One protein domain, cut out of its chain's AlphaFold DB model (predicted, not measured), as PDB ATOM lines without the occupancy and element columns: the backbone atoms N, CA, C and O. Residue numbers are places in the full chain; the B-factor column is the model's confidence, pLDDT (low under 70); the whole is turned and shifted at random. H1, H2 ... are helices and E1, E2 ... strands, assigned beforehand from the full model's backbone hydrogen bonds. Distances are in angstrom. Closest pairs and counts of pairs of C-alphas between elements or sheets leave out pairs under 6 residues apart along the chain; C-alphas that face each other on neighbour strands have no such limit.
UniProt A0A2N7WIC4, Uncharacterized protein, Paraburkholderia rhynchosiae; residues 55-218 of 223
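AT A GLANCE: This is residues 55 to 218 of the 223 residues of an uncharacterized protein of Paraburkholderia rhynchosiae (UniProt A0A2N7WIC4). A strongly twisted sheet of five strands, E1 to E5, has two long helices, H1 and H3, packed on it, and a small sheet, E7, E6 and E8, crosses it at its E4 and E5 end as a partial sandwich. A long loop, residues 136 to 160, joins E5 to H3. The printed part has 164 residues, with three named helices and eight named strands in the order H1, H2, E1 to E5, H3, E6 to E8. Its class is mixed, helices and strands; both sheets, E1-E2-E3-E4-E5 and E7-E6-E8, are antiparallel. The whole is compact, with a radius of gyration of the C-alphas of 17.7 A and spans of 52 by 40 by 36 A.

IN THESE COORDINATES: The large sheet has E1, residues 85 to 92, E2, 96 to 101, E3, 108 to 113, E4, 116 to 123, 21.6 A long, and E5, 126 to 135, 22.1 A. E1 bends by 96 degrees at residue 89 and E5 by 72 degrees at residue 131. H1, residues 55 to 76, is 31.4 A long and begins at C-alpha 55 (183.386, 120.571, 135.586); H2 is residues 79 to 82. H3, residues 161 to 181, is 26.5 A long. E6 is residues 186 to 191, E7 197 to 202, and E8 212 to 217, ending at C-alpha 217 (151.149, 146.171, 118.940).

HOW THE PARTS SIT: E1 to E5 form a meander, each strand the antiparallel neighbour of the one before. Within hydrogen-bond range are N 86 and O 100 of E1 and E2, 2.9 A, N 97 and O 112 of E2 and E3, 2.8 A, N 109 and O 120 of E3 and E4, 2.8 A, and N 119 and O 132 of E4 and E5, 2.8 A. In two layers, H1 and H3 are on one face of this sheet. H1, at a height of 8.0 A, runs along the strands over E2 and E3; its closest C-alphas to E3 are Cys 64 and Asn 113, 5.5 A. H3, at 9.2 A, is over E5, slantwise to the strands at 33 degrees on the local plane; the closest C-alphas are His 134 and Val 169, 5.4 A. H2 only grazes the sheet. The two sheets form a sandwich, face to face with strands at 81 degrees; the closest C-alphas of E5 and E7 are Asp 129 and Trp 198, 5.1 A. N 188 and O 200 of the hairpin E6 and E7, 2.9 A, and N 187 and O 216 of E6 and E8, 2.8 A, are within range. In H1 every O i to N i+4 pair is within range, in H3 13 of 17; H2 is too short for one.

THE WHOLE: The C-alphas farthest apart, of Ser 55 and Pro 207, are 53.2 A apart. The printed part has no cut, and the link E5 to H3 is long. Mean pLDDT of the printed part is 83.8; residues 89 to 92 and 137 to 158 are under 70.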
ATOM      1  N   SER A  55     184.438 121.588 135.460       74.00
ATOM      2  CA  SER A  55     183.386 120.571 135.586       74.00
ATOM      3  C   SER A  55     182.003 121.176 135.839       74.00
ATOM      4  O   SER A  55     181.056 120.801 135.158       74.00
ATOM      5  N   GLU A  56     181.894 122.138 136.754       71.69
ATOM      6  CA  GLU A  56     180.636 122.812 137.107       71.69
ATOM      7  C   GLU A  56     180.108 123.622 135.919       71.69
ATOM      8  O   GLU A  56     178.947 123.489 135.545       71.69
ATOM      9  N   ALA A  57     180.989 124.363 135.237       72.50
ATOM     10  CA  ALA A  57     180.632 125.096 134.023       72.50
ATOM     11  C   ALA A  57     180.122 124.165 132.905       72.50
ATOM     12  O   ALA A  57     179.176 124.505 132.194       72.50
ATOM     13  N   ARG A  58     180.717 122.970 132.760       77.06
ATOM     14  CA  ARG A  58     180.258 121.955 131.797       77.06
ATOM     15  C   ARG A  58     178.920 121.341 132.199       77.06
ATOM     16  O   ARG A  58     178.083 121.156 131.320       77.06
ATOM     17  N   SER A  59     178.704 121.064 133.486       75.44
ATOM     18  CA  SER A  59     177.419 120.558 133.991       75.44
ATOM     19  C   SER A  59     176.302 121.569 133.744       75.44
ATOM     20  O   SER A  59     175.310 121.242 133.098       75.44
ATOM     21  N   ALA A  60     176.517 122.830 134.124       70.31
ATOM     22  CA  ALA A  60     175.561 123.911 133.898       70.31
ATOM     23  C   ALA A  60     175.266 124.124 132.401       70.31
ATOM     24  O   ALA A  60     174.119 124.335 132.003       70.31
ATOM     25  N   GLN A  61     176.284 124.028 131.539       79.38
ATOM     26  CA  GLN A  61     176.099 124.099 130.088       79.38
ATOM     27  C   GLN A  61     175.290 122.908 129.546       79.38
ATOM     28  O   GLN A  61     174.442 123.092 128.664       79.38
ATOM     29  N   LEU A  62     175.536 121.695 130.046       81.62
ATOM     30  CA  LEU A  62     174.794 120.495 129.658       81.62
ATOM     31  C   LEU A  62     173.323 120.618 130.067       81.62
ATOM     32  O   LEU A  62     172.439 120.452 129.225       81.62
ATOM     33  N   GLU A  63     173.065 120.986 131.320       78.25
ATOM     34  CA  GLU A  63     171.720 121.216 131.850       78.25
ATOM     35  C   GLU A  63     170.988 122.294 131.054       78.25
ATOM     36  O   GLU A  63     169.892 122.049 130.549       78.25
ATOM     37  N   CYS A  64     171.624 123.446 130.827       79.94
ATOM     38  CA  CYS A  64     171.068 124.501 129.986       79.94
ATOM     39  C   CYS A  64     170.746 123.992 128.574       79.94
ATOM     40  O   CYS A  64     169.702 124.308 128.010       79.94
ATOM     41  N   THR A  65     171.599 123.159 127.979       84.44
ATOM     42  CA  THR A  65     171.349 122.587 126.648       84.44
ATOM     43  C   THR A  65     170.131 121.664 126.636       84.44
ATOM     44  O   THR A  65     169.288 121.784 125.745       84.44
ATOM     45  N   VAL A  66     169.989 120.792 127.636       85.25
ATOM     46  CA  VAL A  66     168.808 119.927 127.788       85.25
ATOM     47  C   VAL A  66     167.542 120.768 127.981       85.25
ATOM     48  O   VAL A  66     166.528 120.519 127.322       85.25
ATOM     49  N   ARG A  67     167.597 121.801 128.828       85.00
ATOM     50  CA  ARG A  67     166.453 122.681 129.121       85.00
ATOM     51  C   ARG A  67     166.045 123.512 127.911       85.00
ATOM     52  O   ARG A  67     164.866 123.521 127.563       85.00
ATOM     53  N   ARG A  68     167.003 124.099 127.191       86.12
ATOM     54  CA  ARG A  68     166.756 124.821 125.932       86.12
ATOM     55  C   ARG A  68     166.033 123.956 124.909       86.12
ATOM     56  O   ARG A  68     165.014 124.383 124.376       86.12
ATOM     57  N   ARG A  69     166.494 122.719 124.684       87.38
ATOM     58  CA  ARG A  69     165.829 121.782 123.758       87.38
ATOM     59  C   ARG A  69     164.373 121.536 124.142       87.38
ATOM     60  O   ARG A  69     163.508 121.489 123.274       87.38
ATOM     61  N   ARG A  70     164.086 121.417 125.438       89.06
ATOM     62  CA  ARG A  70     162.719 121.213 125.929       89.06
ATOM     63  C   ARG A  70     161.851 122.447 125.805       89.06
ATOM     64  O   ARG A  70     160.709 122.303 125.387       89.06
ATOM     65  N   VAL A  71     162.379 123.632 126.105       90.12
ATOM     66  CA  VAL A  71     161.660 124.888 125.860       90.12
ATOM     67  C   VAL A  71     161.341 125.028 124.377       90.12
ATOM     68  O   VAL A  71     160.199 125.310 124.033       90.12
ATOM     69  N   PHE A  72     162.301 124.758 123.491       90.38
ATOM     70  CA  PHE A  72     162.070 124.803 122.048       90.38
ATOM     71  C   PHE A  72     161.019 123.792 121.600       90.38
ATOM     72  O   PHE A  72     160.089 124.174 120.901       90.38
ATOM     73  N   ALA A  73     161.089 122.540 122.055       90.94
ATOM     74  CA  ALA A  73     160.058 121.547 121.755       90.94
ATOM     75  C   ALA A  73     158.679 121.961 122.303       90.94
ATOM     76  O   ALA A  73     157.655 121.773 121.646       90.94
ATOM     77  N   TRP A  74     158.637 122.546 123.500       92.62
ATOM     78  CA  TRP A  74     157.414 123.033 124.132       92.62
ATOM     79  C   TRP A  74     156.806 124.223 123.373       92.62
ATOM     80  O   TRP A  74     155.593 124.243 123.153       92.62
ATOM     81  N   LEU A  75     157.624 125.171 122.913       90.69
ATOM     82  CA  LEU A  75     157.202 126.301 122.081       90.69
ATOM     83  C   LEU A  75     156.801 125.869 120.670       90.69
ATOM     84  O   LEU A  75     155.801 126.360 120.157       90.69
ATOM     85  N   ALA A  76     157.516 124.918 120.066       89.50
ATOM     86  CA  ALA A  76     157.208 124.396 118.736       89.50
ATOM     87  C   ALA A  76     155.805 123.776 118.681       89.50
ATOM     88  O   ALA A  76     155.048 124.048 117.754       89.50
ATOM     89  N   ARG A  77     155.382 123.053 119.731       92.75
ATOM     90  CA  ARG A  77     153.993 122.556 119.868       92.75
ATOM     91  C   ARG A  77     152.940 123.670 119.957       92.75
ATOM     92  O   ARG A  77     151.747 123.393 119.932       92.75
ATOM     93  N   ARG A  78     153.366 124.923 120.125       92.75
ATOM     94  CA  ARG A  78     152.532 126.122 120.276       92.75
ATOM     95  C   ARG A  78     152.777 127.131 119.152       92.75
ATOM     96  O   ARG A  78     152.314 128.265 119.258       92.75
ATOM     97  N   SER A  79     153.444 126.730 118.068       89.94
ATOM     98  CA  SER A  79     153.766 127.606 116.935       89.94
ATOM     99  C   SER A  79     152.527 128.216 116.276       89.94
ATOM    100  O   SER A  79     152.555 129.369 115.864       89.94
ATOM    101  N   ARG A  80     151.385 127.514 116.265       89.50
ATOM    102  CA  ARG A  80     150.115 128.090 115.785       89.50
ATOM    103  C   ARG A  80     149.726 129.363 116.551       89.50
ATOM    104  O   ARG A  80     149.209 130.300 115.948       89.50
ATOM    105  N   MET A  81     149.988 129.395 117.859       88.75
ATOM    106  CA  MET A  81     149.682 130.525 118.742       88.75
ATOM    107  C   MET A  81     150.790 131.582 118.735       88.75
ATOM    108  O   MET A  81     150.492 132.765 118.698       88.75
ATOM    109  N   LEU A  82     152.057 131.165 118.776       90.88
ATOM    110  CA  LEU A  82     153.197 132.056 119.030       90.88
ATOM    111  C   LEU A  82     154.042 132.363 117.786       90.88
ATOM    112  O   LEU A  82     154.889 133.251 117.806       90.88
ATOM    113  N   GLY A  83     153.818 131.647 116.693       91.06
ATOM    114  CA  GLY A  83     154.678 131.677 115.522       91.06
ATOM    115  C   GLY A  83     155.928 130.816 115.674       91.06
ATOM    116  O   GLY A  83     156.082 130.035 116.617       91.06
ATOM    117  N   ASN A  84     156.827 130.962 114.708       92.94
ATOM    118  CA  ASN A  84     158.083 130.230 114.650       92.94
ATOM    119  C   ASN A  84     159.128 130.861 115.574       92.94
ATOM    120  O   ASN A  84     159.143 132.076 115.790       92.94
ATOM    121  N   ILE A  85     160.027 130.028 116.098       92.62
ATOM    122  CA  ILE A  85     161.175 130.486 116.882       92.62
ATOM    123  C   ILE A  85     162.186 131.105 115.917       92.62
ATOM    124  O   ILE A  85     162.692 130.434 115.022       92.62
ATOM    125  N   GLN A  86     162.502 132.378 116.121       91.00
ATOM    126  CA  GLN A  86     163.531 133.087 115.369       91.00
ATOM    127  C   GLN A  86     164.767 133.250 116.256       91.00
ATOM    128  O   GLN A  86     164.755 133.978 117.257       91.00
ATOM    129  N   HIS A  87     165.838 132.542 115.905       83.31
ATOM    130  CA  HIS A  87     167.095 132.589 116.642       83.31
ATOM    131  C   HIS A  87     167.804 133.932 116.455       83.31
ATOM    132  O   HIS A  87     167.793 134.514 115.373       83.31
ATOM    133  N   LEU A  88     168.461 134.398 117.517       76.88
ATOM    134  CA  LEU A  88     169.243 135.631 117.524       76.88
ATOM    135  C   LEU A  88     170.722 135.263 117.696       76.88
ATOM    136  O   LEU A  88     171.146 135.001 118.822       76.88
ATOM    137  N   PRO A  89     171.519 135.207 116.612       62.38
ATOM    138  CA  PRO A  89     172.880 134.668 116.664       62.38
ATOM    139  C   PRO A  89     173.796 135.395 117.657       62.38
ATOM    140  O   PRO A  89     174.627 134.767 118.301       62.38
ATOM    141  N   ARG A  90     173.615 136.713 117.826       61.72
ATOM    142  CA  ARG A  90     174.442 137.558 118.707       61.72
ATOM    143  C   ARG A  90     174.080 137.479 120.195       61.72
ATOM    144  O   ARG A  90     174.801 138.030 121.014       61.72
ATOM    145  N   GLU A  91     172.985 136.810 120.558       62.31
ATOM    146  CA  GLU A  91     172.457 136.784 121.936       62.31
ATOM    147  C   GLU A  91     172.425 135.363 122.524       62.31
ATOM    148  O   GLU A  91     171.645 135.048 123.429       62.31
ATOM    149  N   GLN A  92     173.283 134.482 121.998       62.66
ATOM    150  CA  GLN A  92     173.507 133.148 122.540       62.66
ATOM    151  C   GLN A  92     174.764 133.139 123.408       62.66
ATOM    152  O   GLN A  92     175.882 133.298 122.921       62.66
ATOM    153  N   CYS A  93     174.578 132.897 124.700       71.50
ATOM    154  CA  CYS A  93     175.665 132.643 125.635       71.50
ATOM    155  C   CYS A  93     175.760 131.136 125.919       71.50
ATOM    156  O   CYS A  93     174.841 130.362 125.648       71.50
ATOM    157  N   LYS A  94     176.871 130.689 126.519       73.69
ATOM    158  CA  LYS A  94     177.058 129.266 126.872       73.69
ATOM    159  C   LYS A  94     175.963 128.733 127.806       73.69
ATOM    160  O   LYS A  94     175.623 127.556 127.739       73.69
ATOM    161  N   THR A  95     175.419 129.599 128.657       78.44
ATOM    162  CA  THR A  95     174.468 129.256 129.723       78.44
ATOM    163  C   THR A  95     173.087 129.874 129.537       78.44
ATOM    164  O   THR A  95     172.207 129.624 130.355       78.44
ATOM    165  N   SER A  96     172.859 130.644 128.471       83.44
ATOM    166  CA  SER A  96     171.558 131.253 128.205       83.44
ATOM    167  C   SER A  96     171.331 131.521 126.725       83.44
ATOM    168  O   SER A  96     172.256 131.568 125.914       83.44
ATOM    169  N   THR A  97     170.074 131.650 126.327       87.81
ATOM    170  CA  THR A  97     169.708 131.914 124.937       87.81
ATOM    171  C   THR A  97     168.500 132.827 124.894       87.81
ATOM    172  O   THR A  97     167.502 132.561 125.562       87.81
ATOM    173  N   GLN A  98     168.606 133.884 124.090       90.12
ATOM    174  CA  GLN A  98     167.478 134.735 123.732       90.12
ATOM    175  C   GLN A  98     167.003 134.416 122.316       90.12
ATOM    176  O   GLN A  98     167.794 134.087 121.426       90.12
ATOM    177  N   PHE A  99     165.697 134.501 122.102       91.75
ATOM    178  CA  PHE A  99     165.075 134.315 120.796       91.75
ATOM    179  C   PHE A  99     163.779 135.122 120.695       91.75
ATOM    180  O   PHE A  99     163.255 135.630 121.690       91.75
ATOM    181  N   ARG A 100     163.279 135.261 119.466       93.38
ATOM    182  CA  ARG A 100     161.974 135.857 119.168       93.38
ATOM    183  C   ARG A 100     160.968 134.777 118.791       93.38
ATOM    184  O   ARG A 100     161.336 133.663 118.416       93.38
ATOM    185  N   LEU A 101     159.700 135.147 118.866       94.12
ATOM    186  CA  LEU A 101     158.569 134.364 118.390       94.12
ATOM    187  C   LEU A 101     157.891 135.176 117.289       94.12
ATOM    188  O   LEU A 101     157.583 136.342 117.515       94.12
ATOM    189  N   SER A 102     157.712 134.603 116.098       93.75
ATOM    190  CA  SER A 102     157.395 135.388 114.895       93.75
ATOM    191  C   SER A 102     156.046 136.110 114.929       93.75
ATOM    192  O   SER A 102     155.887 137.083 114.207       93.75
ATOM    193  N   LYS A 103     155.084 135.659 115.749       94.44
ATOM    194  CA  LYS A 103     153.796 136.353 115.924       94.44
ATOM    195  C   LYS A 103     153.824 137.424 117.012       94.44
ATOM    196  O   LYS A 103     152.848 138.147 117.157       94.44
ATOM    197  N   LEU A 104     154.899 137.518 117.792       94.88
ATOM    198  CA  LEU A 104     155.071 138.568 118.790       94.88
ATOM    199  C   LEU A 104     155.890 139.716 118.209       94.88
ATOM    200  O   LEU A 104     156.767 139.516 117.368       94.88
ATOM    201  N   HIS A 105     155.650 140.919 118.718       95.00
ATOM    202  CA  HIS A 105     156.438 142.084 118.355       95.00
ATOM    203  C   HIS A 105     157.938 141.848 118.614       95.00
ATOM    204  O   HIS A 105     158.299 141.346 119.684       95.00
ATOM    205  N   PRO A 106     158.848 142.262 117.707       93.50
ATOM    206  CA  PRO A 106     160.287 142.012 117.841       93.50
ATOM    207  C   PRO A 106     160.946 142.590 119.100       93.50
ATOM    208  O   PRO A 106     162.078 142.211 119.424       93.50
ATOM    209  N   ALA A 107     160.289 143.522 119.795       93.94
ATOM    210  CA  ALA A 107     160.738 144.024 121.093       93.94
ATOM    211  C   ALA A 107     160.628 142.956 122.195       93.94
ATOM    212  O   ALA A 107     161.482 142.915 123.076       93.94
ATOM    213  N   ILE A 108     159.637 142.063 122.122       95.19
ATOM    214  CA  ILE A 108     159.438 140.991 123.097       95.19
ATOM    215  C   ILE A 108     160.432 139.866 122.802       95.19
ATOM    216  O   ILE A 108     160.527 139.354 121.683       95.19
ATOM    217  N   ARG A 109     161.196 139.475 123.818       93.50
ATOM    218  CA  ARG A 109     162.185 138.399 123.753       93.50
ATOM    219  C   ARG A 109     161.866 137.338 124.766       93.50
ATOM    220  O   ARG A 109     161.439 137.633 125.874       93.50
ATOM    221  N   ILE A 110     162.123 136.100 124.379       94.06
ATOM    222  CA  ILE A 110     162.085 134.982 125.302       94.06
ATOM    223  C   ILE A 110     163.518 134.635 125.661       94.06
ATOM    224  O   ILE A 110     164.367 134.458 124.785       94.06
ATOM    225  N   PHE A 111     163.772 134.551 126.956       91.50
ATOM    226  CA  PHE A 111     165.045 134.188 127.543       91.50
ATOM    227  C   PHE A 111     164.922 132.830 128.226       91.50
ATOM    228  O   PHE A 111     163.969 132.575 128.963       91.50
ATOM    229  N   VAL A 112     165.907 131.967 127.991       90.38
ATOM    230  CA  VAL A 112     166.015 130.657 128.634       90.38
ATOM    231  C   VAL A 112     167.431 130.450 129.137       90.38
ATOM    232  O   VAL A 112     168.388 130.629 128.380       90.38
ATOM    233  N   ASN A 113     167.564 129.988 130.375       86.62
ATOM    234  CA  ASN A 113     168.801 129.421 130.910       86.62
ATOM    235  C   ASN A 113     168.512 128.043 131.560       86.62
ATOM    236  O   ASN A 113     167.510 127.399 131.240       86.62
ATOM    237  N   ALA A 114     169.403 127.549 132.424       81.56
ATOM    238  CA  ALA A 114     169.221 126.259 133.099       81.56
ATOM    239  C   ALA A 114     168.043 126.226 134.097       81.56
ATOM    240  O   ALA A 114     167.483 125.157 134.332       81.56
ATOM    241  N   THR A 115     167.654 127.373 134.654       82.25
ATOM    242  CA  THR A 115     166.703 127.496 135.774       82.25
ATOM    243  C   THR A 115     165.513 128.394 135.479       82.25
ATOM    244  O   THR A 115     164.515 128.329 136.180       82.25
ATOM    245  N   THR A 116     165.601 129.221 134.447       87.25
ATOM    246  CA  THR A 116     164.746 130.381 134.232       87.25
ATOM    247  C   THR A 116     164.199 130.363 132.812       87.25
ATOM    248  O   THR A 116     164.931 130.150 131.838       87.25
ATOM    249  N   LEU A 117     162.903 130.642 132.707       91.94
ATOM    250  CA  LEU A 117     162.216 131.025 131.481       91.94
ATOM    251  C   LEU A 117     161.576 132.393 131.719       91.94
ATOM    252  O   LEU A 117     160.762 132.544 132.631       91.94
ATOM    253  N   ALA A 118     161.922 133.374 130.893       93.94
ATOM    254  CA  ALA A 118     161.423 134.735 131.041       93.94
ATOM    255  C   ALA A 118     161.014 135.352 129.701       93.94
ATOM    256  O   ALA A 118     161.544 134.992 128.648       93.94
ATOM    257  N   ALA A 119     160.080 136.298 129.761       95.00
ATOM    258  CA  ALA A 119     159.760 137.220 128.685       95.00
ATOM    259  C   ALA A 119     160.276 138.611 129.066       95.00
ATOM    260  O   ALA A 119     159.927 139.132 130.123       95.00
ATOM    261  N   SER A 120     161.098 139.209 128.212       94.75
ATOM    262  CA  SER A 120     161.666 140.539 128.410       94.75
ATOM    263  C   SER A 120     161.333 141.463 127.250       94.75
ATOM    264  O   SER A 120     160.984 141.008 126.157       94.75
ATOM    265  N   VAL A 121     161.451 142.767 127.477       94.88
ATOM    266  CA  VAL A 121     161.270 143.779 126.440       94.88
ATOM    267  C   VAL A 121     162.588 144.460 126.155       94.88
ATOM    268  O   VAL A 121     163.270 144.936 127.062       94.88
ATOM    269  N   ARG A 122     162.943 144.526 124.872       93.44
ATOM    270  CA  ARG A 122     164.116 145.251 124.400       93.44
ATOM    271  C   ARG A 122     163.726 146.431 123.530       93.44
ATOM    272  O   ARG A 122     162.992 146.270 122.558       93.44
ATOM    273  N   TRP A 123     164.308 147.582 123.837       92.94
ATOM    274  CA  TRP A 123     164.151 148.824 123.090       92.94
ATOM    275  C   TRP A 123     165.517 149.471 122.900       92.94
ATOM    276  O   TRP A 123     166.323 149.490 123.829       92.94
ATOM    277  N   GLN A 124     165.809 149.928 121.679       90.00
ATOM    278  CA  GLN A 124     167.087 150.576 121.337       90.00
ATOM    279  C   GLN A 124     168.328 149.796 121.829       90.00
ATOM    280  O   GLN A 124     169.295 150.350 122.339       90.00
ATOM    281  N   GLY A 125     168.281 148.464 121.725       85.94
ATOM    282  CA  GLY A 125     169.373 147.577 122.138       85.94
ATOM    283  C   GLY A 125     169.464 147.285 123.642       85.94
ATOM    284  O   GLY A 125     170.173 146.350 124.017       85.94
ATOM    285  N   LYS A 126     168.711 147.975 124.505       87.88
ATOM    286  CA  LYS A 126     168.699 147.753 125.961       87.88
ATOM    287  C   LYS A 126     167.511 146.892 126.389       87.88
ATOM    288  O   LYS A 126     166.500 146.844 125.694       87.88
ATOM    289  N   CYS A 127     167.653 146.170 127.502       89.94
ATOM    290  CA  CYS A 127     166.521 145.529 128.173       89.94
ATOM    291  C   CYS A 127     165.821 146.595 129.013       89.94
ATOM    292  O   CYS A 127     166.462 147.185 129.874       89.94
ATOM    293  N   VAL A 128     164.553 146.852 128.713       90.44
ATOM    294  CA  VAL A 128     163.741 147.876 129.379       90.44
ATOM    295  C   VAL A 128     163.022 147.286 130.581       90.44
ATOM    296  O   VAL A 128     162.935 147.935 131.612       90.44
ATOM    297  N   ASP A 129     162.518 146.054 130.444       93.88
ATOM    298  CA  ASP A 129     161.742 145.400 131.497       93.88
ATOM    299  C   ASP A 129     161.668 143.869 131.324       93.88
ATOM    300  O   ASP A 129     161.926 143.330 130.238       93.88
ATOM    301  N   LEU A 130     161.276 143.177 132.393       93.38
ATOM    302  CA  LEU A 130     160.926 141.761 132.447       93.38
ATOM    303  C   LEU A 130     159.409 141.611 132.638       93.38
ATOM    304  O   LEU A 130     158.900 141.711 133.746       93.38
ATOM    305  N   LEU A 131     158.689 141.281 131.563       93.19
ATOM    306  CA  LEU A 131     157.230 141.102 131.606       93.19
ATOM    307  C   LEU A 131     156.803 139.925 132.484       93.19
ATOM    308  O   LEU A 131     155.738 139.953 133.092       93.19
ATOM    309  N   GLN A 132     157.595 138.852 132.474       94.25
ATOM    310  CA  GLN A 132     157.364 137.680 133.306       94.25
ATOM    311  C   GLN A 132     158.656 136.889 133.462       94.25
ATOM    312  O   GLN A 132     159.354 136.637 132.479       94.25
ATOM    313  N   CYS A 133     158.926 136.424 134.677       92.38
ATOM    314  CA  CYS A 133     160.020 135.512 134.982       92.38
ATOM    315  C   CYS A 133     159.483 134.310 135.765       92.38
ATOM    316  O   CYS A 133     158.672 134.473 136.679       92.38
ATOM    317  N   HIS A 134     159.902 133.104 135.388       88.25
ATOM    318  CA  HIS A 134     159.656 131.890 136.156       88.25
ATOM    319  C   HIS A 134     160.967 131.143 136.336       88.25
ATOM    320  O   HIS A 134     161.603 130.749 135.354       88.25
ATOM    321  N   GLU A 135     161.340 130.939 137.594       84.38
ATOM    322  CA  GLU A 135     162.589 130.304 137.986       84.38
ATOM    323  C   GLU A 135     162.303 129.048 138.800       84.38
ATOM    324  O   GLU A 135     161.441 129.042 139.676       84.38
ATOM    325  N   THR A 136     163.045 127.977 138.540       76.88
ATOM    326  CA  THR A 136     163.100 126.839 139.452       76.88
ATOM    327  C   THR A 136     164.098 127.168 140.552       76.88
ATOM    328  O   THR A 136     165.302 127.044 140.328       76.88
ATOM    329  N   GLY A 137     163.613 127.605 141.718       64.56
ATOM    330  CA  GLY A 137     164.453 127.869 142.890       64.56
ATOM    331  C   GLY A 137     165.370 126.677 143.192       64.56
ATOM    332  O   GLY A 137     164.900 125.556 143.390       64.56
ATOM    333  N   LEU A 138     166.682 126.889 143.148       54.66
ATOM    334  CA  LEU A 138     167.701 125.850 143.300       54.66
ATOM    335  C   LEU A 138     167.900 125.470 144.776       54.66
ATOM    336  O   LEU A 138     168.967 125.695 145.331       54.66
ATOM    337  N   GLU A 139     166.904 124.871 145.418       54.78
ATOM    338  CA  GLU A 139     167.117 124.192 146.699       54.78
ATOM    339  C   GLU A 139     167.028 122.683 146.485       54.78
ATOM    340  O   GLU A 139     165.982 122.046 146.609       54.78
ATOM    341  N   THR A 140     168.153 122.114 146.058       50.28
ATOM    342  CA  THR A 140     168.393 120.670 146.108       50.28
ATOM    343  C   THR A 140     169.029 120.346 147.451       50.28
ATOM    344  O   THR A 140     170.200 120.667 147.658       50.28
ATOM    345  N   VAL A 141     168.295 119.683 148.341       48.75
ATOM    346  CA  VAL A 141     168.864 119.107 149.565       48.75
ATOM    347  C   VAL A 141     168.925 117.598 149.368       48.75
ATOM    348  O   VAL A 141     167.899 116.951 149.227       48.75
ATOM    349  N   ALA A 142     170.140 117.048 149.286       46.41
ATOM    350  CA  ALA A 142     170.441 115.613 149.399       46.41
ATOM    351  C   ALA A 142     169.473 114.628 148.690       46.41
ATOM    352  O   ALA A 142     169.116 113.599 149.251       46.41
ATOM    353  N   GLY A 143     169.080 114.907 147.440       52.59
ATOM    354  CA  GLY A 143     168.219 114.016 146.644       52.59
ATOM    355  C   GLY A 143     166.723 114.344 146.679       52.59
ATOM    356  O   GLY A 143     165.974 113.778 145.880       52.59
ATOM    357  N   ASP A 144     166.316 115.312 147.498       48.25
ATOM    358  CA  ASP A 144     164.946 115.799 147.618       48.25
ATOM    359  C   ASP A 144     164.818 117.287 147.237       48.25
ATOM    360  O   ASP A 144     165.768 118.077 147.280       48.25
ATOM    361  N   TRP A 145     163.614 117.653 146.785       54.47
ATOM    362  CA  TRP A 145     163.248 119.002 146.345       54.47
ATOM    363  C   TRP A 145     162.401 119.654 147.433       54.47
ATOM    364  O   TRP A 145     161.313 119.153 147.723       54.47
ATOM    365  N   ILE A 146     162.887 120.749 148.020       53.59
ATOM    366  CA  ILE A 146     162.235 121.421 149.152       53.59
ATOM    367  C   ILE A 146     161.592 122.731 148.681       53.59
ATOM    368  O   ILE A 146     162.114 123.412 147.799       53.59
ATOM    369  N   ASN A 147     160.431 123.062 149.251       49.78
ATOM    370  CA  ASN A 147     159.841 124.392 149.161       49.78
ATOM    371  C   ASN A 147     160.277 125.199 150.401       49.78
ATOM    372  O   ASN A 147     159.861 124.833 151.500       49.78
ATOM    373  N   PRO A 148     161.073 126.277 150.263       50.91
ATOM    374  CA  PRO A 148     161.583 127.038 151.410       50.91
ATOM    375  C   PRO A 148     160.494 127.740 152.234       50.91
ATOM    376  O   PRO A 148     160.767 128.217 153.330       50.91
ATOM    377  N   ILE A 149     159.264 127.825 151.714       54.62
ATOM    378  CA  ILE A 149     158.153 128.550 152.346       54.62
ATOM    379  C   ILE A 149     157.340 127.644 153.291       54.62
ATOM    380  O   ILE A 149     156.658 128.153 154.176       54.62
ATOM    381  N   ASP A 150     157.420 126.316 153.146       51.94
ATOM    382  CA  ASP A 150     156.567 125.376 153.885       51.94
ATOM    383  C   ASP A 150     157.402 124.479 154.814       51.94
ATOM    384  O   ASP A 150     157.886 123.409 154.441       51.94
ATOM    385  N   THR A 151     157.626 124.958 156.039       53.47
ATOM    386  CA  THR A 151     158.488 124.325 157.050       53.47
ATOM    387  C   THR A 151     157.825 123.169 157.804       53.47
ATOM    388  O   THR A 151     158.514 122.444 158.520       53.47
ATOM    389  N   ALA A 152     156.511 122.960 157.666       48.34
ATOM    390  CA  ALA A 152     155.784 122.041 158.547       48.34
ATOM    391  C   ALA A 152     155.794 120.578 158.079       48.34
ATOM    392  O   ALA A 152     155.692 119.671 158.907       48.34
ATOM    393  N   LYS A 153     155.922 120.308 156.775       44.84
ATOM    394  CA  LYS A 153     156.026 118.945 156.233       44.84
ATOM    395  C   LYS A 153     156.882 118.986 154.979       44.84
ATOM    396  O   LYS A 153     156.456 119.521 153.964       44.84
ATOM    397  N   TYR A 154     158.062 118.373 155.041       50.41
ATOM    398  CA  TYR A 154     158.933 118.105 153.896       50.41
ATOM    399  C   TYR A 154     158.230 117.164 152.900       50.41
ATOM    400  O   TYR A 154     158.534 115.977 152.804       50.41
ATOM    401  N   GLN A 155     157.214 117.661 152.195       51.38
ATOM    402  CA  GLN A 155     156.530 116.921 151.152       51.38
ATOM    403  C   GLN A 155     157.314 117.080 149.863       51.38
ATOM    404  O   GLN A 155     157.494 118.175 149.334       51.38
ATOM    405  N   ARG A 156     157.755 115.947 149.324       52.56
ATOM    406  CA  ARG A 156     158.294 115.860 147.975       52.56
ATOM    407  C   ARG A 156     157.198 116.257 146.982       52.56
ATOM    408  O   ARG A 156     156.384 115.426 146.592       52.56
ATOM    409  N   VAL A 157     157.172 117.525 146.567       62.88
ATOM    410  CA  VAL A 157     156.135 118.037 145.650       62.88
ATOM    411  C   VAL A 157     156.330 117.488 144.228       62.88
ATOM    412  O   VAL A 157     155.362 117.309 143.489       62.88
ATOM    413  N   TYR A 158     157.570 117.154 143.836       68.38
ATOM    414  CA  TYR A 158     157.889 116.695 142.479       68.38
ATOM    415  C   TYR A 158     158.784 115.451 142.454       68.38
ATOM    416  O   TYR A 158     159.797 115.356 143.148       68.38
ATOM    417  N   CYS A 159     158.445 114.496 141.584       73.00
ATOM    418  CA  CYS A 159     159.187 113.242 141.437       73.00
ATOM    419  C   CYS A 159     160.569 113.424 140.782       73.00
ATOM    420  O   CYS A 159     161.478 112.641 141.057       73.00
ATOM    421  N   ASN A 160     160.740 114.458 139.949       77.69
ATOM    422  CA  ASN A 160     161.996 114.844 139.305       77.69
ATOM    423  C   ASN A 160     161.965 116.322 138.851       77.69
ATOM    424  O   ASN A 160     160.912 116.968 138.838       77.69
ATOM    425  N   LEU A 161     163.120 116.843 138.416       75.62
ATOM    426  CA  LEU A 161     163.274 118.223 137.926       75.62
ATOM    427  C   LEU A 161     162.372 118.545 136.717       75.62
ATOM    428  O   LEU A 161     162.103 119.710 136.428       75.62
ATOM    429  N   ASP A 162     161.887 117.537 135.998       81.69
ATOM    430  CA  ASP A 162     161.068 117.722 134.798       81.69
ATOM    431  C   ASP A 162     159.606 117.917 135.149       81.69
ATOM    432  O   ASP A 162     158.966 118.817 134.610       81.69
ATOM    433  N   ALA A 163     159.102 117.124 136.093       81.94
ATOM    434  CA  ALA A 163     157.807 117.337 136.715       81.94
ATOM    435  C   ALA A 163     157.740 118.736 137.339       81.94
ATOM    436  O   ALA A 163     156.763 119.453 137.121       81.94
ATOM    437  N   ARG A 164     158.826 119.161 137.996       81.75
ATOM    438  CA  ARG A 164     158.957 120.512 138.540       81.75
ATOM    439  C   ARG A 164     158.923 121.591 137.460       81.75
ATOM    440  O   ARG A 164     158.072 122.468 137.512       81.75
ATOM    441  N   TRP A 165     159.783 121.510 136.442       86.31
ATOM    442  CA  TRP A 165     159.778 122.464 135.321       86.31
ATOM    443  C   TRP A 165     158.412 122.543 134.639       86.31
ATOM    444  O   TRP A 165     157.934 123.626 134.307       86.31
ATOM    445  N   ASN A 166     157.756 121.400 134.445       87.56
ATOM    446  CA  ASN A 166     156.417 121.365 133.880       87.56
ATOM    447  C   ASN A 166     155.418 122.135 134.755       87.56
ATOM    448  O   ASN A 166     154.616 122.897 134.217       87.56
ATOM    449  N   ALA A 167     155.454 121.943 136.074       84.38
ATOM    450  CA  ALA A 167     154.517 122.556 137.007       84.38
ATOM    451  C   ALA A 167     154.804 124.041 137.278       84.38
ATOM    452  O   ALA A 167     153.906 124.866 137.136       84.38
ATOM    453  N   GLU A 168     156.043 124.381 137.618       84.50
ATOM    454  CA  GLU A 168     156.417 125.716 138.097       84.50
ATOM    455  C   GLU A 168     156.764 126.679 136.967       84.50
ATOM    456  O   GLU A 168     156.509 127.875 137.077       84.50
ATOM    457  N   VAL A 169     157.319 126.166 135.866       89.88
ATOM    458  CA  VAL A 169     157.786 127.005 134.760       89.88
ATOM    459  C   VAL A 169     156.800 126.953 133.604       89.88
ATOM    460  O   VAL A 169     156.197 127.964 133.261       89.88
ATOM    461  N   PHE A 170     156.567 125.786 133.001       92.00
ATOM    462  CA  PHE A 170     155.769 125.701 131.774       92.00
ATOM    463  C   PHE A 170     154.282 125.959 131.988       92.00
ATOM    464  O   PHE A 170     153.682 126.669 131.181       92.00
ATOM    465  N   LYS A 171     153.660 125.396 133.031       91.38
ATOM    466  CA  LYS A 171     152.244 125.668 133.324       91.38
ATOM    467  C   LYS A 171     152.038 127.132 133.716       91.38
ATOM    468  O   LYS A 171     151.124 127.757 133.182       91.38
ATOM    469  N   CYS A 172     152.897 127.690 134.570       90.75
ATOM    470  CA  CYS A 172     152.820 129.096 134.974       90.75
ATOM    471  C   CYS A 172     153.025 130.047 133.790       90.75
ATOM    472  O   CYS A 172     152.173 130.901 133.550       90.75
ATOM    473  N   PHE A 173     154.067 129.823 132.984       93.38
ATOM    474  CA  PHE A 173     154.331 130.634 131.797       93.38
ATOM    475  C   PHE A 173     153.190 130.505 130.780       93.38
ATOM    476  O   PHE A 173     152.768 131.495 130.193       93.38
ATOM    477  N   LEU A 174     152.618 129.306 130.592       94.06
ATOM    478  CA  LEU A 174     151.452 129.115 129.722       94.06
ATOM    479  C   LEU A 174     150.216 129.862 130.221       94.06
ATOM    480  O   LEU A 174     149.459 130.395 129.411       94.06
ATOM    481  N   ARG A 175     149.990 129.867 131.536       94.88
ATOM    482  CA  ARG A 175     148.887 130.598 132.160       94.88
ATOM    483  C   ARG A 175     149.050 132.099 131.933       94.88
ATOM    484  O   ARG A 175     148.109 132.727 131.463       94.88
ATOM    485  N   TRP A 176     150.244 132.641 132.167       95.25
ATOM    486  CA  TRP A 176     150.559 134.038 131.856       95.25
ATOM    487  C   TRP A 176     150.367 134.351 130.363       95.25
ATOM    488  O   TRP A 176     149.661 135.297 130.018       95.25
ATOM    489  N   LEU A 177     150.889 133.506 129.466       93.94
ATOM    490  CA  LEU A 177     150.716 133.665 128.017       93.94
ATOM    491  C   LEU A 177     149.241 133.767 127.614       93.94
ATOM    492  O   LEU A 177     148.881 134.602 126.792       93.94
ATOM    493  N   ARG A 178     148.388 132.899 128.166       94.06
ATOM    494  CA  ARG A 178     146.966 132.827 127.808       94.06
ATOM    495  C   ARG A 178     146.144 133.961 128.403       94.06
ATOM    496  O   ARG A 178     145.253 134.454 127.724       94.06
ATOM    497  N   ASN A 179     146.432 134.336 129.643       94.44
ATOM    498  CA  ASN A 179     145.571 135.236 130.403       94.44
ATOM    499  C   ASN A 179     146.010 136.699 130.299       94.44
ATOM    500  O   ASN A 179     145.174 137.585 130.443       94.44
ATOM    501  N   VAL A 180     147.303 136.942 130.059       94.69
ATOM    502  CA  VAL A 180     147.899 138.285 130.048       94.69
ATOM    503  C   VAL A 180     148.423 138.635 128.659       94.69
ATOM    504  O   VAL A 180     147.982 139.611 128.065       94.69
ATOM    505  N   LEU A 181     149.339 137.836 128.095       94.25
ATOM    506  CA  LEU A 181     149.966 138.209 126.819       94.25
ATOM    507  C   LEU A 181     148.981 138.152 125.643       94.25
ATOM    508  O   LEU A 181     148.998 139.020 124.778       94.25
ATOM    509  N   ARG A 182     148.111 137.136 125.607       91.94
ATOM    510  CA  ARG A 182     147.122 136.943 124.534       91.94
ATOM    511  C   ARG A 182     145.986 137.958 124.551       91.94
ATOM    512  O   ARG A 182     145.435 138.242 123.496       91.94
ATOM    513  N   THR A 183     145.628 138.471 125.718       92.31
ATOM    514  CA  THR A 183     144.565 139.473 125.875       92.31
ATOM    515  C   THR A 183     145.082 140.898 125.672       92.31
ATOM    516  O   THR A 183     144.290 141.810 125.452       92.31
ATOM    517  N   ALA A 184     146.400 141.099 125.706       94.56
ATOM    518  CA  ALA A 184     147.022 142.384 125.442       94.56
ATOM    519  C   ALA A 184     147.033 142.711 123.941       94.56
ATOM    520  O   ALA A 184     147.507 141.924 123.119       94.56
ATOM    521  N   GLY A 185     146.542 143.904 123.601       93.56
ATOM    522  CA  GLY A 185     146.622 144.463 122.250       93.56
ATOM    523  C   GLY A 185     147.891 145.286 122.042       93.56
ATOM    524  O   GLY A 185     148.476 145.265 120.960       93.56
ATOM    525  N   THR A 186     148.363 145.966 123.090       96.31
ATOM    526  CA  THR A 186     149.488 146.907 123.016       96.31
ATOM    527  C   THR A 186     150.522 146.674 124.112       96.31
ATOM    528  O   THR A 186     150.181 146.385 125.260       96.31
ATOM    529  N   LEU A 187     151.789 146.833 123.746       96.69
ATOM    530  CA  LEU A 187     152.932 146.929 124.638       96.69
ATOM    531  C   LEU A 187     153.328 148.401 124.744       96.69
ATOM    532  O   LEU A 187     153.711 149.005 123.742       96.69
ATOM    533  N   ILE A 188     153.243 148.958 125.946       96.94
ATOM    534  CA  ILE A 188     153.589 150.350 126.230       96.94
ATOM    535  C   ILE A 188     154.894 150.368 127.019       96.94
ATOM    536  O   ILE A 188     155.047 149.615 127.981       96.94
ATOM    537  N   LEU A 189     155.833 151.205 126.594       96.69
ATOM    538  CA  LEU A 189     157.081 151.467 127.292       96.69
ATOM    539  C   LEU A 189     156.994 152.802 128.002       96.69
ATOM    540  O   LEU A 189     156.589 153.797 127.402       96.69
ATOM    541  N   TYR A 190     157.445 152.820 129.245       96.12
ATOM    542  CA  TYR A 190     157.510 154.017 130.057       96.12
ATOM    543  C   TYR A 190     158.935 154.268 130.517       96.12
ATOM    544  O   TYR A 190     159.723 153.329 130.687       96.12
ATOM    545  N   GLY A 191     159.234 155.535 130.772       94.25
ATOM    546  CA  GLY A 191     160.456 155.897 131.457       94.25
ATOM    547  C   GLY A 191     160.452 157.316 131.984       94.25
ATOM    548  O   GLY A 191     159.876 158.229 131.395       94.25
ATOM    549  N   THR A 192     161.102 157.480 133.123       93.12
ATOM    550  CA  THR A 192     161.174 158.732 133.869       93.12
ATOM    551  C   THR A 192     162.507 159.451 133.621       93.12
ATOM    552  O   THR A 192     163.467 158.838 133.144       93.12
ATOM    553  N   PRO A 193     162.601 160.763 133.924       90.88
ATOM    554  CA  PRO A 193     163.823 161.545 133.695       90.88
ATOM    555  C   PRO A 193     165.065 161.043 134.449       90.88
ATOM    556  O   PRO A 193     166.186 161.314 134.032       90.88
ATOM    557  N   ASP A 194     164.876 160.299 135.540       92.38
ATOM    558  CA  ASP A 194     165.930 159.635 136.321       92.38
ATOM    559  C   ASP A 194     166.491 158.365 135.641       92.38
ATOM    560  O   ASP A 194     167.457 157.775 136.124       92.38
ATOM    561  N   GLY A 195     165.908 157.944 134.514       86.94
ATOM    562  CA  GLY A 195     166.319 156.765 133.757       86.94
ATOM    563  C   GLY A 195     165.652 155.458 134.187       86.94
ATOM    564  O   GLY A 195     166.009 154.409 133.645       86.94
ATOM    565  N   THR A 196     164.684 155.487 135.111       90.44
ATOM    566  CA  THR A 196     163.880 154.301 135.440       90.44
ATOM    567  C   THR A 196     162.968 153.964 134.265       90.44
ATOM    568  O   THR A 196     162.302 154.842 133.721       90.44
ATOM    569  N   THR A 197     162.924 152.694 133.856       93.38
ATOM    570  CA  THR A 197     162.088 152.241 132.738       93.38
ATOM    571  C   THR A 197     161.292 151.000 133.091       93.38
ATOM    572  O   THR A 197     161.780 150.143 133.824       93.38
ATOM    573  N   TRP A 198     160.096 150.872 132.525       94.31
ATOM    574  CA  TRP A 198     159.275 149.669 132.650       94.31
ATOM    575  C   TRP A 198     158.390 149.486 131.419       94.31
ATOM    576  O   TRP A 198     158.265 150.371 130.567       94.31
ATOM    577  N   ALA A 199     157.771 148.317 131.306       94.81
ATOM    578  CA  ALA A 199     156.861 147.987 130.230       94.81
ATOM    579  C   ALA A 199     155.517 147.515 130.783       94.81
ATOM    580  O   ALA A 199     155.412 146.918 131.852       94.81
ATOM    581  N   ARG A 200     154.455 147.754 130.020       94.94
ATOM    582  CA  ARG A 200     153.107 147.317 130.369       94.94
ATOM    583  C   ARG A 200     152.427 146.681 129.175       94.94
ATOM    584  O   ARG A 200     152.404 147.240 128.082       94.94
ATOM    585  N   LEU A 201     151.819 145.528 129.417       95.94
ATOM    586  CA  LEU A 201     150.854 144.920 128.511       95.94
ATOM    587  C   LEU A 201     149.472 145.513 128.799       95.94
ATOM    588  O   LEU A 201     149.035 145.529 129.951       95.94
ATOM    589  N   ALA A 202     148.798 146.019 127.770       94.94
ATOM    590  CA  ALA A 202     147.520 146.703 127.910       94.94
ATOM    591  C   ALA A 202     146.547 146.359 126.762       94.94
ATOM    592  O   ALA A 202     146.987 145.939 125.684       94.94
ATOM    593  N   PRO A 203     145.225 146.515 126.969       94.25
ATOM    594  CA  PRO A 203     144.240 146.407 125.897       94.25
ATOM    595  C   PRO A 203     144.451 147.455 124.799       94.25
ATOM    596  O   PRO A 203     145.000 148.535 125.042       94.25
ATOM    597  N   LEU A 204     143.954 147.151 123.599       89.19
ATOM    598  CA  LEU A 204     143.878 148.128 122.515       89.19
ATOM    599  C   LEU A 204     143.032 149.337 122.963       89.19
ATOM    600  O   LEU A 204     142.027 149.163 123.648       89.19
ATOM    601  N   GLY A 205     143.439 150.554 122.597       86.94
ATOM    602  CA  GLY A 205     142.710 151.779 122.955       86.94
ATOM    603  C   GLY A 205     143.000 152.329 124.356       86.94
ATOM    604  O   GLY A 205     142.404 153.329 124.744       86.94
ATOM    605  N   THR A 206     143.936 151.734 125.105       91.31
ATOM    606  CA  THR A 206     144.421 152.325 126.364       91.31
ATOM    607  C   THR A 206     144.928 153.755 126.103       91.31
ATOM    608  O   THR A 206     145.734 153.932 125.181       91.31
ATOM    609  N   PRO A 207     144.493 154.779 126.863       92.50
ATOM    610  CA  PRO A 207     144.918 156.159 126.635       92.50
ATOM    611  C   PRO A 207     146.433 156.325 126.806       92.50
ATOM    612  O   PRO A 207     147.107 155.477 127.396       92.50
ATOM    613  N   VAL A 208     146.982 157.403 126.245       90.56
ATOM    614  CA  VAL A 208     148.401 157.742 126.420       90.56
ATOM    615  C   VAL A 208     148.649 158.073 127.886       90.56
ATOM    616  O   VAL A 208     147.931 158.877 128.481       90.56
ATOM    617  N   GLY A 209     149.636 157.403 128.474       88.88
ATOM    618  CA  GLY A 209     150.011 157.615 129.867       88.88
ATOM    619  C   GLY A 209     151.085 158.687 130.019       88.88
ATOM    620  O   GLY A 209     151.869 158.944 129.107       88.88
ATOM    621  N   MET A 210     151.170 159.270 131.214       90.75
ATOM    622  CA  MET A 210     152.329 160.072 131.601       90.75
ATOM    623  C   MET A 210     153.601 159.211 131.507       90.75
ATOM    624  O   MET A 210     153.571 158.034 131.873       90.75
ATOM    625  N   PHE A 211     154.702 159.792 131.018       93.38
ATOM    626  CA  PHE A 211     156.003 159.123 130.842       93.38
ATOM    627  C   PHE A 211     156.048 158.008 129.783       93.38
ATOM    628  O   PHE A 211     156.983 157.208 129.769       93.38
ATOM    629  N   GLU A 212     155.057 157.933 128.891       96.25
ATOM    630  CA  GLU A 212     155.088 157.004 127.760       96.25
ATOM    631  C   GLU A 212     156.219 157.374 126.785       96.25
ATOM    632  O   GLU A 212     156.291 158.491 126.278       96.25
ATOM    633  N   MET A 213     157.109 156.418 126.521       95.19
ATOM    634  CA  MET A 213     158.240 156.573 125.602       95.19
ATOM    635  C   MET A 213     157.949 155.988 124.222       95.19
ATOM    636  O   MET A 213     158.443 156.488 123.214       95.19
ATOM    637  N   ALA A 214     157.228 154.864 124.181       95.06
ATOM    638  CA  ALA A 214     156.904 154.168 122.946       95.06
ATOM    639  C   ALA A 214     155.738 153.194 123.137       95.06
ATOM    640  O   ALA A 214     155.498 152.690 124.235       95.06
ATOM    641  N   ARG A 215     155.069 152.866 122.032       95.62
ATOM    642  CA  ARG A 215     153.939 151.941 121.998       95.62
ATOM    643  C   ARG A 215     154.002 151.079 120.753       95.62
ATOM    644  O   ARG A 215     154.237 151.580 119.657       95.62
ATOM    645  N   PHE A 216     153.744 149.790 120.927       94.25
ATOM    646  CA  PHE A 216     153.748 148.813 119.843       94.25
ATOM    647  C   PHE A 216     152.545 147.880 119.958       94.25
ATOM    648  O   PHE A 216     152.097 147.614 121.079       94.25
ATOM    649  N   PRO A 217     152.035 147.323 118.849       95.38
ATOM    650  CA  PRO A 217     151.149 146.171 118.940       95.38
ATOM    651  C   PRO A 217     151.910 145.002 119.583       95.38
ATOM    652  O   PRO A 217     153.102 144.828 119.341       95.38
ATOM    653  N   VAL A 218     151.253 144.209 120.436       94.94
ATOM    654  CA  VAL A 218     151.882 143.006 121.033       94.94
ATOM    655  C   VAL A 218     152.088 141.930 119.976       94.94
ATOM    656  O   VAL A 218     153.113 141.239 119.966       94.94
TER     657      VAL A 218